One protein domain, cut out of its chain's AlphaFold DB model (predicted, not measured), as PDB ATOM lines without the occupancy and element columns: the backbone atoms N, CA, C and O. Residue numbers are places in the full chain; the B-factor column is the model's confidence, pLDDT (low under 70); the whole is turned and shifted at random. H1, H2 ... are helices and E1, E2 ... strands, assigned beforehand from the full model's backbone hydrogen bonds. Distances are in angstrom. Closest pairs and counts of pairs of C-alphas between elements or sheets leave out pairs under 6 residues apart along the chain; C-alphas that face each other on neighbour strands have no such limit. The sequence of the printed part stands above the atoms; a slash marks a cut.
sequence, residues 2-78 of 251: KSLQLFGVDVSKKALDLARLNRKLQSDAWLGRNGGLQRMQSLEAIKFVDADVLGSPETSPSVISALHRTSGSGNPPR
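What this domain is: This is residues 2 to 78 of the 251 residues of an uncharacterized protein of Hortaea thailandica (UniProt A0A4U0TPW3). Two short parallel strands, E1 and E2, form the middle of a flat, loose model, with the long helix H1 on one side and H3 on the other; H2 folds back beside the end of H1. The 77 printed residues run E1, H1, H2, E2, H3, class mixed, with a radius of gyration of the C-alphas of 14.6 A and spans of 48 by 30 by 15 A.

Where its parts are: E1 is residues 6 to 10, beginning at C-alpha (-24.170, 42.112, 13.229). H1 is residues 13 to 31, 27.2 A; H2 37 to 44, 10.5 A; E2 46 to 50, 13.4 A. H3, residues 63 to 71, 12.0 A, ends at C-alpha (-19.607, 49.625, 8.016).

How they stand to each other: E1 and E2 are parallel at 26 degrees; N 49 and O 8 are 2.8 A apart, within hydrogen-bond range. E1, H1 H2, E2 is a strand-helix-strand unit, parallel neighbour strands with helices between, its crossover right-handed. H1, with residues 23 to 30 alone, touches H2 in a helical hairpin, opposite ways at a shallow tilt of 17 degrees; the closest C-alphas, of Ser 27 and Met 40, are 6.1 A apart. The closest C-alphas of H1 and E2, Leu 16 and Phe 48, are 6.5 A apart; those of E2 and H3, Val 49 and Ala 66, 6.6 A. H3 is apart from H1 and H2. In H1, H2 and H3 every O i to N i+4 pair is within hydrogen-bond range.

The domain as a whole: The C-alphas farthest apart, of Asn 34 and Glu 58, are 48.8 A apart. The printed part has no cut; E2 to H3 is a long link. Residue 2 and residues 30 to 42 and 57 to 60 have pLDDT under 70.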
ATOM      1  N   LYS A   2     -36.380  47.908   8.862       58.16
ATOM      2  CA  LYS A   2     -35.086  48.003   9.557       58.16
ATOM      3  C   LYS A   2     -34.279  46.741   9.229       58.16
ATOM      4  O   LYS A   2     -34.804  45.645   9.385       58.16
ATOM      5  N   SER A   3     -33.058  46.898   8.725       70.69
ATOM      6  CA  SER A   3     -32.133  45.789   8.463       70.69
ATOM      7  C   SER A   3     -31.257  45.552   9.688       70.69
ATOM      8  O   SER A   3     -30.653  46.501  10.187       70.69
ATOM      9  N   LEU A   4     -31.160  44.307  10.144       78.38
ATOM     10  CA  LEU A   4     -30.258  43.928  11.227       78.38
ATOM     11  C   LEU A   4     -28.816  43.839  10.702       78.38
ATOM     12  O   LEU A   4     -28.569  43.209   9.675       78.38
ATOM     13  N   GLN A   5     -27.873  44.465  11.404       84.56
ATOM     14  CA  GLN A   5     -26.440  44.357  11.130       84.56
ATOM     15  C   GLN A   5     -25.747  43.779  12.358       84.56
ATOM     16  O   GLN A   5     -25.976  44.248  13.470       84.56
ATOM     17  N   LEU A   6     -24.905  42.768  12.154       88.38
ATOM     18  CA  LEU A   6     -24.170  42.112  13.229       88.38
ATOM     19  C   LEU A   6     -22.674  42.256  12.978       88.38
ATOM     20  O   LEU A   6     -22.193  42.032  11.864       88.38
ATOM     21  N   PHE A   7     -21.940  42.583  14.035       91.62
ATOM     22  CA  PHE A   7     -20.488  42.646  14.017       91.62
ATOM     23  C   PHE A   7     -19.942  41.715  15.095       91.62
ATOM     24  O   PHE A   7     -20.274  41.878  16.265       91.62
ATOM     25  N   GLY A   8     -19.119  40.748  14.696       93.31
ATOM     26  CA  GLY A   8     -18.283  39.982  15.617       93.31
ATOM     27  C   GLY A   8     -16.902  40.619  15.667       93.31
ATOM     28  O   GLY A   8     -16.280  40.794  14.617       93.31
ATOM     29  N   VAL A   9     -16.437  40.993  16.853       93.75
ATOM     30  CA  VAL A   9     -15.104  41.569  17.064       93.75
ATOM     31  C   VAL A   9     -14.299  40.601  17.912       93.75
ATOM     32  O   VAL A   9     -14.857  40.074  18.860       93.75
ATOM     33  N   ASP A  10     -13.043  40.359  17.542       93.06
ATOM     34  CA  ASP A  10     -12.111  39.532  18.316       93.06
ATOM     35  C   ASP A  10     -10.668  39.910  17.927       93.06
ATOM     36  O   ASP A  10     -10.400  40.250  16.767       93.06
ATOM     37  N   VAL A  11      -9.733  39.845  18.876       91.44
ATOM     38  CA  VAL A  11      -8.296  40.094  18.650       91.44
ATOM     39  C   VAL A  11      -7.580  38.865  18.061       91.44
ATOM     40  O   VAL A  11      -6.530  38.955  17.422       91.44
ATOM     41  N   SER A  12      -8.147  37.675  18.253       91.81
ATOM     42  CA  SER A  12      -7.608  36.401  17.799       91.81
ATOM     43  C   SER A  12      -8.018  36.113  16.359       91.81
ATOM     44  O   SER A  12      -9.150  35.734  16.056       91.81
ATOM     45  N   LYS A  13      -7.044  36.156  15.442       92.75
ATOM     46  CA  LYS A  13      -7.246  35.721  14.047       92.75
ATOM     47  C   LYS A  13      -7.852  34.321  13.943       92.75
ATOM     48  O   LYS A  13      -8.741  34.104  13.126       92.75
ATOM     49  N   LYS A  14      -7.417  33.398  14.806       93.19
ATOM     50  CA  LYS A  14      -7.934  32.026  14.844       93.19
ATOM     51  C   LYS A  14      -9.418  31.993  15.218       93.19
ATOM     52  O   LYS A  14     -10.166  31.236  14.607       93.19
ATOM     53  N   ALA A  15      -9.840  32.804  16.190       91.81
ATOM     54  CA  ALA A  15     -11.244  32.895  16.579       91.81
ATOM     55  C   ALA A  15     -12.091  33.490  15.446       91.81
ATOM     56  O   ALA A  15     -13.113  32.912  15.084       91.81
ATOM     57  N   LEU A  16     -11.610  34.551  14.785       94.06
ATOM     58  CA  LEU A  16     -12.280  35.129  13.614       94.06
ATOM     59  C   LEU A  16     -12.413  34.125  12.458       94.06
ATOM     60  O   LEU A  16     -13.454  34.072  11.803       94.06
ATOM     61  N   ASP A  17     -11.382  33.324  12.191       95.12
ATOM     62  CA  ASP A  17     -11.416  32.311  11.133       95.12
ATOM     63  C   ASP A  17     -12.387  31.171  11.462       95.12
ATOM     64  O   ASP A  17     -13.166  30.757  10.598       95.12
ATOM     65  N   LEU A  18     -12.421  30.722  12.721       94.12
ATOM     66  CA  LEU A  18     -13.415  29.759  13.199       94.12
ATOM     67  C   LEU A  18     -14.836  30.328  13.137       94.12
ATOM     68  O   LEU A  18     -15.747  29.637  12.690       94.12
ATOM     69  N   ALA A  19     -15.039  31.590  13.508       92.69
ATOM     70  CA  ALA A  19     -16.344  32.237  13.440       92.69
ATOM     71  C   ALA A  19     -16.842  32.362  11.988       92.69
ATOM     72  O   ALA A  19     -18.008  32.077  11.694       92.69
ATOM     73  N   ARG A  20     -15.948  32.692  11.043       93.00
ATOM     74  CA  ARG A  20     -16.249  32.680   9.599       93.00
ATOM     75  C   ARG A  20     -16.602  31.282   9.098       93.00
ATOM     76  O   ARG A  20     -17.543  31.153   8.312       93.00
ATOM     77  N   LEU A  21     -15.871  30.259   9.542       91.69
ATOM     78  CA  LEU A  21     -16.149  28.866   9.200       91.69
ATOM     79  C   LEU A  21     -17.513  28.427   9.745       91.69
ATOM     80  O   LEU A  21     -18.323  27.910   8.982       91.69
ATOM     81  N   ASN A  22     -17.806  28.709  11.015       89.75
ATOM     82  CA  ASN A  22     -19.090  28.402  11.646       89.75
ATOM     83  C   ASN A  22     -20.250  29.081  10.914       89.75
ATOM     84  O   ASN A  22     -21.248  28.430  10.617       89.75
ATOM     85  N   ARG A  23     -20.100  30.358  10.538       88.69
ATOM     86  CA  ARG A  23     -21.092  31.067   9.716       88.69
ATOM     87  C   ARG A  23     -21.345  30.345   8.389       88.69
ATOM     88  O   ARG A  23     -22.500  30.170   8.013       88.69
ATOM     89  N   LYS A  24     -20.284  29.912   7.694       86.81
ATOM     90  CA  LYS A  24     -20.401  29.176   6.425       86.81
ATOM     91  C   LYS A  24     -21.122  27.840   6.616       86.81
ATOM     92  O   LYS A  24     -22.087  27.577   5.913       86.81
ATOM     93  N   LEU A  25     -20.702  27.041   7.597       85.38
ATOM     94  CA  LEU A  25     -21.305  25.735   7.884       85.38
ATOM     95  C   LEU A  25     -22.789  25.852   8.239       85.38
ATOM     96  O   LEU A  25     -23.596  25.055   7.768       85.38
ATOM     97  N   GLN A  26     -23.161  26.861   9.032       82.50
ATOM     98  CA  GLN A  26     -24.562  27.132   9.340       82.50
ATOM     99  C   GLN A  26     -25.326  27.510   8.070       82.50
ATOM    100  O   GLN A  26     -26.361  26.917   7.790       82.50
ATOM    101  N   SER A  27     -24.802  28.435   7.260       79.44
ATOM    102  CA  SER A  27     -25.426  28.810   5.984       79.44
ATOM    103  C   SER A  27     -25.676  27.597   5.079       79.44
ATOM    104  O   SER A  27     -26.789  27.421   4.580       79.44
ATOM    105  N   ASP A  28     -24.678  26.722   4.934       76.94
ATOM    106  CA  ASP A  28     -24.753  25.504   4.120       76.94
ATOM    107  C   ASP A  28     -25.788  24.507   4.676       76.94
ATOM    108  O   ASP A  28     -26.573  23.932   3.919       76.94
ATOM    109  N   ALA A  29     -25.856  24.340   6.000       76.06
ATOM    110  CA  ALA A  29     -26.842  23.477   6.653       76.06
ATOM    111  C   ALA A  29     -28.289  23.987   6.490       76.06
ATOM    112  O   ALA A  29     -29.221  23.186   6.372       76.06
ATOM    113  N   TRP A  30     -28.492  25.310   6.460       69.06
ATOM    114  CA  TRP A  30     -29.818  25.927   6.322       69.06
ATOM    115  C   TRP A  30     -30.314  26.003   4.873       69.06
ATOM    116  O   TRP A  30     -31.526  25.950   4.665       69.06
ATOM    117  N   LEU A  31     -29.421  26.019   3.874       61.59
ATOM    118  CA  LEU A  31     -29.782  25.919   2.449       61.59
ATOM    119  C   LEU A  31     -30.574  24.637   2.117       61.59
ATOM    120  O   LEU A  31     -31.352  24.623   1.166       61.59
ATOM    121  N   GLY A  32     -30.417  23.575   2.915       59.03
ATOM    122  CA  GLY A  32     -31.138  22.308   2.756       59.03
ATOM    123  C   GLY A  32     -32.512  22.229   3.439       59.03
ATOM    124  O   GLY A  32     -33.193  21.215   3.288       59.03
ATOM    125  N   ARG A  33     -32.940  23.246   4.206       61.09
ATOM    126  CA  ARG A  33     -34.205  23.226   4.970       61.09
ATOM    127  C   ARG A  33     -35.147  24.350   4.520       61.09
ATOM    128  O   ARG A  33     -34.866  25.533   4.706       61.09
ATOM    129  N   ASN A  34     -36.305  23.977   3.968       49.25
ATOM    130  CA  ASN A  34     -37.365  24.904   3.551       49.25
ATOM    131  C   ASN A  34     -37.892  25.705   4.759       49.25
ATOM    132  O   ASN A  34     -38.657  25.179   5.563       49.25
ATOM    133  N   GLY A  35     -37.473  26.969   4.893       54.66
ATOM    134  CA  GLY A  35     -37.928  27.885   5.954       54.66
ATOM    135  C   GLY A  35     -36.888  28.890   6.472       54.66
ATOM    136  O   GLY A  35     -37.229  29.759   7.266       54.66
ATOM    137  N   GLY A  36     -35.625  28.813   6.030       57.06
ATOM    138  CA  GLY A  36     -34.507  29.552   6.639       57.06
ATOM    139  C   GLY A  36     -34.215  30.981   6.148       57.06
ATOM    140  O   GLY A  36     -33.289  31.590   6.673       57.06
ATOM    141  N   LEU A  37     -34.954  31.543   5.182       58.75
ATOM    142  CA  LEU A  37     -34.550  32.762   4.449       58.75
ATOM    143  C   LEU A  37     -34.167  33.964   5.338       58.75
ATOM    144  O   LEU A  37     -33.133  34.582   5.106       58.75
ATOM    145  N   GLN A  38     -34.946  34.285   6.376       60.62
ATOM    146  CA  GLN A  38     -34.630  35.407   7.278       60.62
ATOM    147  C   GLN A  38     -33.433  35.116   8.194       60.62
ATOM    148  O   GLN A  38     -32.603  35.992   8.422       60.62
ATOM    149  N   ARG A  39     -33.302  33.881   8.695       61.12
ATOM    150  CA  ARG A  39     -32.169  33.485   9.550       61.12
ATOM    151  C   ARG A  39     -30.871  33.419   8.746       61.12
ATOM    152  O   ARG A  39     -29.828  33.826   9.248       61.12
ATOM    153  N   MET A  40     -30.950  32.993   7.488       63.47
ATOM    154  CA  MET A  40     -29.839  33.025   6.538       63.47
ATOM    155  C   MET A  40     -29.405  34.456   6.219       63.47
ATOM    156  O   MET A  40     -28.218  34.747   6.305       63.47
ATOM    157  N   GLN A  41     -30.346  35.370   5.952       64.69
ATOM    158  CA  GLN A  41     -30.032  36.787   5.727       64.69
ATOM    159  C   GLN A  41     -29.309  37.413   6.929       64.69
ATOM    160  O   GLN A  41     -28.326  38.128   6.747       64.69
ATOM    161  N   SER A  42     -29.742  37.107   8.158       67.00
ATOM    162  CA  SER A  42     -29.057  37.570   9.371       67.00
ATOM    163  C   SER A  42     -27.658  36.965   9.526       67.00
ATOM    164  O   SER A  42     -26.739  37.679   9.913       67.00
ATOM    165  N   LEU A  43     -27.470  35.678   9.205       71.38
ATOM    166  CA  LEU A  43     -26.159  35.017   9.261       71.38
ATOM    167  C   LEU A  43     -25.185  35.583   8.222       71.38
ATOM    168  O   LEU A  43     -24.031  35.855   8.548       71.38
ATOM    169  N   GLU A  44     -25.640  35.796   6.987       72.44
ATOM    170  CA  GLU A  44     -24.838  36.393   5.912       72.44
ATOM    171  C   GLU A  44     -24.465  37.853   6.209       72.44
ATOM    172  O   GLU A  44     -23.387  38.309   5.819       72.44
ATOM    173  N   ALA A  45     -25.311  38.567   6.958       79.75
ATOM    174  CA  ALA A  45     -25.073  39.946   7.372       79.75
ATOM    175  C   ALA A  45     -24.030  40.102   8.497       79.75
ATOM    176  O   ALA A  45     -23.610  41.233   8.760       79.75
ATOM    177  N   ILE A  46     -23.584  39.013   9.144       88.50
ATOM    178  CA  ILE A  46     -22.544  39.083  10.182       88.50
ATOM    179  C   ILE A  46     -21.203  39.441   9.542       88.50
ATOM    180  O   ILE A  46     -20.677  38.702   8.703       88.50
ATOM    181  N   LYS A  47     -20.601  40.545   9.987       91.62
ATOM    182  CA  LYS A  47     -19.250  40.970   9.611       91.62
ATOM    183  C   LYS A  47     -18.284  40.727  10.766       91.62
ATOM    184  O   LYS A  47     -18.584  41.059  11.904       91.62
ATOM    185  N   PHE A  48     -17.109  40.177  10.469       93.75
ATOM    186  CA  PHE A  48     -16.086  39.888  11.476       93.75
ATOM    187  C   PHE A  48     -14.932  40.884  11.383       93.75
ATOM    188  O   PHE A  48     -14.350  41.043  10.306       93.75
ATOM    189  N   VAL A  49     -14.603  41.523  12.501       92.44
ATOM    190  CA  VAL A  49     -13.651  42.629  12.607       92.44
ATOM    191  C   VAL A  49     -12.525  42.243  13.556       92.44
ATOM    192  O   VAL A  49     -12.769  41.795  14.667       92.44
ATOM    193  N   ASP A  50     -11.292  42.445  13.108       92.62
ATOM    194  CA  ASP A  50     -10.118  42.343  13.970       92.62
ATOM    195  C   ASP A  50      -9.881  43.685  14.663       92.62
ATOM    196  O   ASP A  50      -9.605  44.692  13.995       92.62
ATOM    197  N   ALA A  51     -10.052  43.693  15.981       91.50
ATOM    198  CA  ALA A  51      -9.741  44.818  16.845       91.50
ATOM    199  C   ALA A  51      -9.535  44.342  18.285       91.50
ATOM    200  O   ALA A  51     -10.092  43.333  18.710       91.50
ATOM    201  N   ASP A  52      -8.776  45.125  19.044       90.31
ATOM    202  CA  ASP A  52      -8.524  44.885  20.459       90.31
ATOM    203  C   ASP A  52      -9.350  45.868  21.302       90.31
ATOM    204  O   ASP A  52      -9.256  47.088  21.131       90.31
ATOM    205  N   VAL A  53     -10.175  45.335  22.203       90.12
ATOM    206  CA  VAL A  53     -10.994  46.119  23.140       90.12
ATOM    207  C   VAL A  53     -10.106  46.896  24.113       90.12
ATOM    208  O   VAL A  53     -10.345  48.088  24.338       90.12
ATOM    209  N   LEU A  54      -9.067  46.248  24.645       87.94
ATOM    210  CA  LEU A  54      -8.101  46.837  25.576       87.94
ATOM    211  C   LEU A  54      -6.981  47.604  24.855       87.94
ATOM    212  O   LEU A  54      -6.204  48.310  25.498       87.94
ATOM    213  N   GLY A  55      -6.912  47.487  23.529       80.44
ATOM    214  CA  GLY A  55      -5.873  48.081  22.702       80.44
ATOM    215  C   GLY A  55      -5.812  49.606  22.801       80.44
ATOM    216  O   GLY A  55      -6.830  50.309  22.786       80.44
ATOM    217  N   SER A  56      -4.583  50.124  22.842       73.12
ATOM    218  CA  SER A  56      -4.302  51.547  22.653       73.12
ATOM    219  C   SER A  56      -4.359  51.896  21.158       73.12
ATOM    220  O   SER A  56      -3.945  51.072  20.337       73.12
ATOM    221  N   PRO A  57      -4.787  53.119  20.778       66.88
ATOM    222  CA  PRO A  57      -4.732  53.591  19.392       66.88
ATOM    223  C   PRO A  57      -3.344  53.482  18.742       66.88
ATOM    224  O   PRO A  57      -3.246  53.481  17.518       66.88
ATOM    225  N   GLU A  58      -2.283  53.417  19.551       67.81
ATOM    226  CA  GLU A  58      -0.896  53.311  19.090       67.81
ATOM    227  C   GLU A  58      -0.501  51.893  18.655       67.81
ATOM    228  O   GLU A  58       0.363  51.738  17.794       67.81
ATOM    229  N   THR A  59      -1.113  50.856  19.233       66.06
ATOM    230  CA  THR A  59      -0.693  49.457  19.037       66.06
ATOM    231  C   THR A  59      -1.644  48.666  18.153       66.06
ATOM    232  O   THR A  59      -1.202  47.783  17.420       66.06
ATOM    233  N   SER A  60      -2.932  49.004  18.184       66.00
ATOM    234  CA  SER A  60      -3.977  48.302  17.444       66.00
ATOM    235  C   SER A  60      -5.060  49.282  16.992       66.00
ATOM    236  O   SER A  60      -5.322  50.282  17.666       66.00
ATOM    237  N   PRO A  61      -5.741  49.022  15.862       72.19
ATOM    238  CA  PRO A  61      -6.893  49.825  15.498       72.19
ATOM    239  C   PRO A  61      -7.962  49.718  16.589       72.19
ATOM    240  O   PRO A  61      -8.378  48.617  16.945       72.19
ATOM    241  N   SER A  62      -8.448  50.865  17.069       84.19
ATOM    242  CA  SER A  62      -9.570  50.878  18.010       84.19
ATOM    243  C   SER A  62     -10.792  50.174  17.411       84.19
ATOM    244  O   SER A  62     -11.030  50.254  16.197       84.19
ATOM    245  N   VAL A  63     -11.600  49.540  18.266       90.00
ATOM    246  CA  VAL A  63     -12.871  48.904  17.878       90.00
ATOM    247  C   VAL A  63     -13.737  49.864  17.055       90.00
ATOM    248  O   VAL A  63     -14.216  49.497  15.985       90.00
ATOM    249  N   ILE A  64     -13.851  51.129  17.474       89.38
ATOM    250  CA  ILE A  64     -14.623  52.162  16.767       89.38
ATOM    251  C   ILE A  64     -14.103  52.381  15.343       89.38
ATOM    252  O   ILE A  64     -14.870  52.348  14.378       89.38
ATOM    253  N   SER A  65     -12.791  52.572  15.181       88.44
ATOM    254  CA  SER A  65     -12.187  52.779  13.862       88.44
ATOM    255  C   SER A  65     -12.352  51.548  12.967       88.44
ATOM    256  O   SER A  65     -12.575  51.679  11.762       88.44
ATOM    257  N   ALA A  66     -12.252  50.349  13.541       89.19
ATOM    258  CA  ALA A  66     -12.402  49.097  12.813       89.19
ATOM    259  C   ALA A  66     -13.856  48.859  12.358       89.19
ATOM    260  O   ALA A  66     -14.088  48.486  11.201       89.19
ATOM    261  N   LEU A  67     -14.833  49.176  13.211       89.88
ATOM    262  CA  LEU A  67     -16.257  49.155  12.871       89.88
ATOM    263  C   LEU A  67     -16.600  50.186  11.795       89.88
ATOM    264  O   LEU A  67     -17.298  49.850  10.837       89.88
ATOM    265  N   HIS A  68     -16.074  51.410  11.890       88.12
ATOM    266  CA  HIS A  68     -16.304  52.457  10.889       88.12
ATOM    267  C   HIS A  68     -15.836  52.014   9.493       88.12
ATOM    268  O   HIS A  68     -16.599  52.080   8.528       88.12
ATOM    269  N   ARG A  69     -14.613  51.468   9.387       87.50
ATOM    270  CA  ARG A  69     -14.076  50.930   8.120       87.50
ATOM    271  C   ARG A  69     -14.941  49.807   7.545       87.50
ATOM    272  O   ARG A  69     -15.132  49.738   6.337       87.50
ATOM    273  N   THR A  70     -15.473  48.944   8.406       85.69
ATOM    274  CA  THR A  70     -16.245  47.757   7.999       85.69
ATOM    275  C   THR A  70     -17.708  48.082   7.665       85.69
ATOM    276  O   THR A  70     -18.359  47.389   6.872       85.69
ATOM    277  N   SER A  71     -18.240  49.154   8.253       82.31
ATOM    278  CA  SER A  71     -19.607  49.625   8.016       82.31
ATOM    279  C   SER A  71     -19.751  50.328   6.666       82.31
ATOM    280  O   SER A  71     -20.833  50.293   6.090       82.31
ATOM    281  N   GLY A  72     -18.674  50.930   6.140       74.88
ATOM    282  CA  GLY A  72     -18.692  51.656   4.860       74.88
ATOM    283  C   GLY A  72     -19.559  52.923   4.882       74.88
ATOM    284  O   GLY A  72     -19.929  53.442   3.834       74.88
ATOM    285  N   SER A  73     -19.911  53.393   6.079       70.75
ATOM    286  CA  SER A  73     -20.758  54.557   6.327       70.75
ATOM    287  C   SER A  73     -19.887  55.802   6.518       70.75
ATOM    288  O   SER A  73     -18.827  55.714   7.129       70.75
ATOM    289  N   GLY A  74     -20.340  56.959   6.025       70.38
ATOM    290  CA  GLY A  74     -19.712  58.259   6.313       70.38
ATOM    291  C   GLY A  74     -20.042  58.818   7.705       70.38
ATOM    292  O   GLY A  74     -19.532  59.870   8.076       70.38
ATOM    293  N   ASN A  75     -20.902  58.129   8.461       75.75
ATOM    294  CA  ASN A  75     -21.291  58.472   9.824       75.75
ATOM    295  C   ASN A  75     -20.535  57.609  10.850       75.75
ATOM    296  O   ASN A  75     -20.195  56.457  10.544       75.75
ATOM    297  N   PRO A  76     -20.337  58.116  12.084       76.12
ATOM    298  CA  PRO A  76     -19.786  57.324  13.178       76.12
ATOM    299  C   PRO A  76     -20.622  56.053  13.412       76.12
ATOM    300  O   PRO A  76     -21.852  56.106  13.289       76.12
ATOM    301  N   PRO A  77     -19.981  54.912  13.727       83.69
ATOM    302  CA  PRO A  77     -20.700  53.670  13.961       83.69
ATOM    303  C   PRO A  77     -21.603  53.822  15.187       83.69
ATOM    304  O   PRO A  77     -21.178  54.337  16.221       83.69
ATOM    305  N   ARG A  78     -22.847  53.359  15.058       88.25
ATOM    306  CA  ARG A  78     -23.791  53.219  16.166       88.25
ATOM    307  C   ARG A  78     -24.064  51.749  16.407       88.25
ATOM    308  O   ARG A  78     -24.084  50.965  15.458       88.25
TER     309      ARG A  78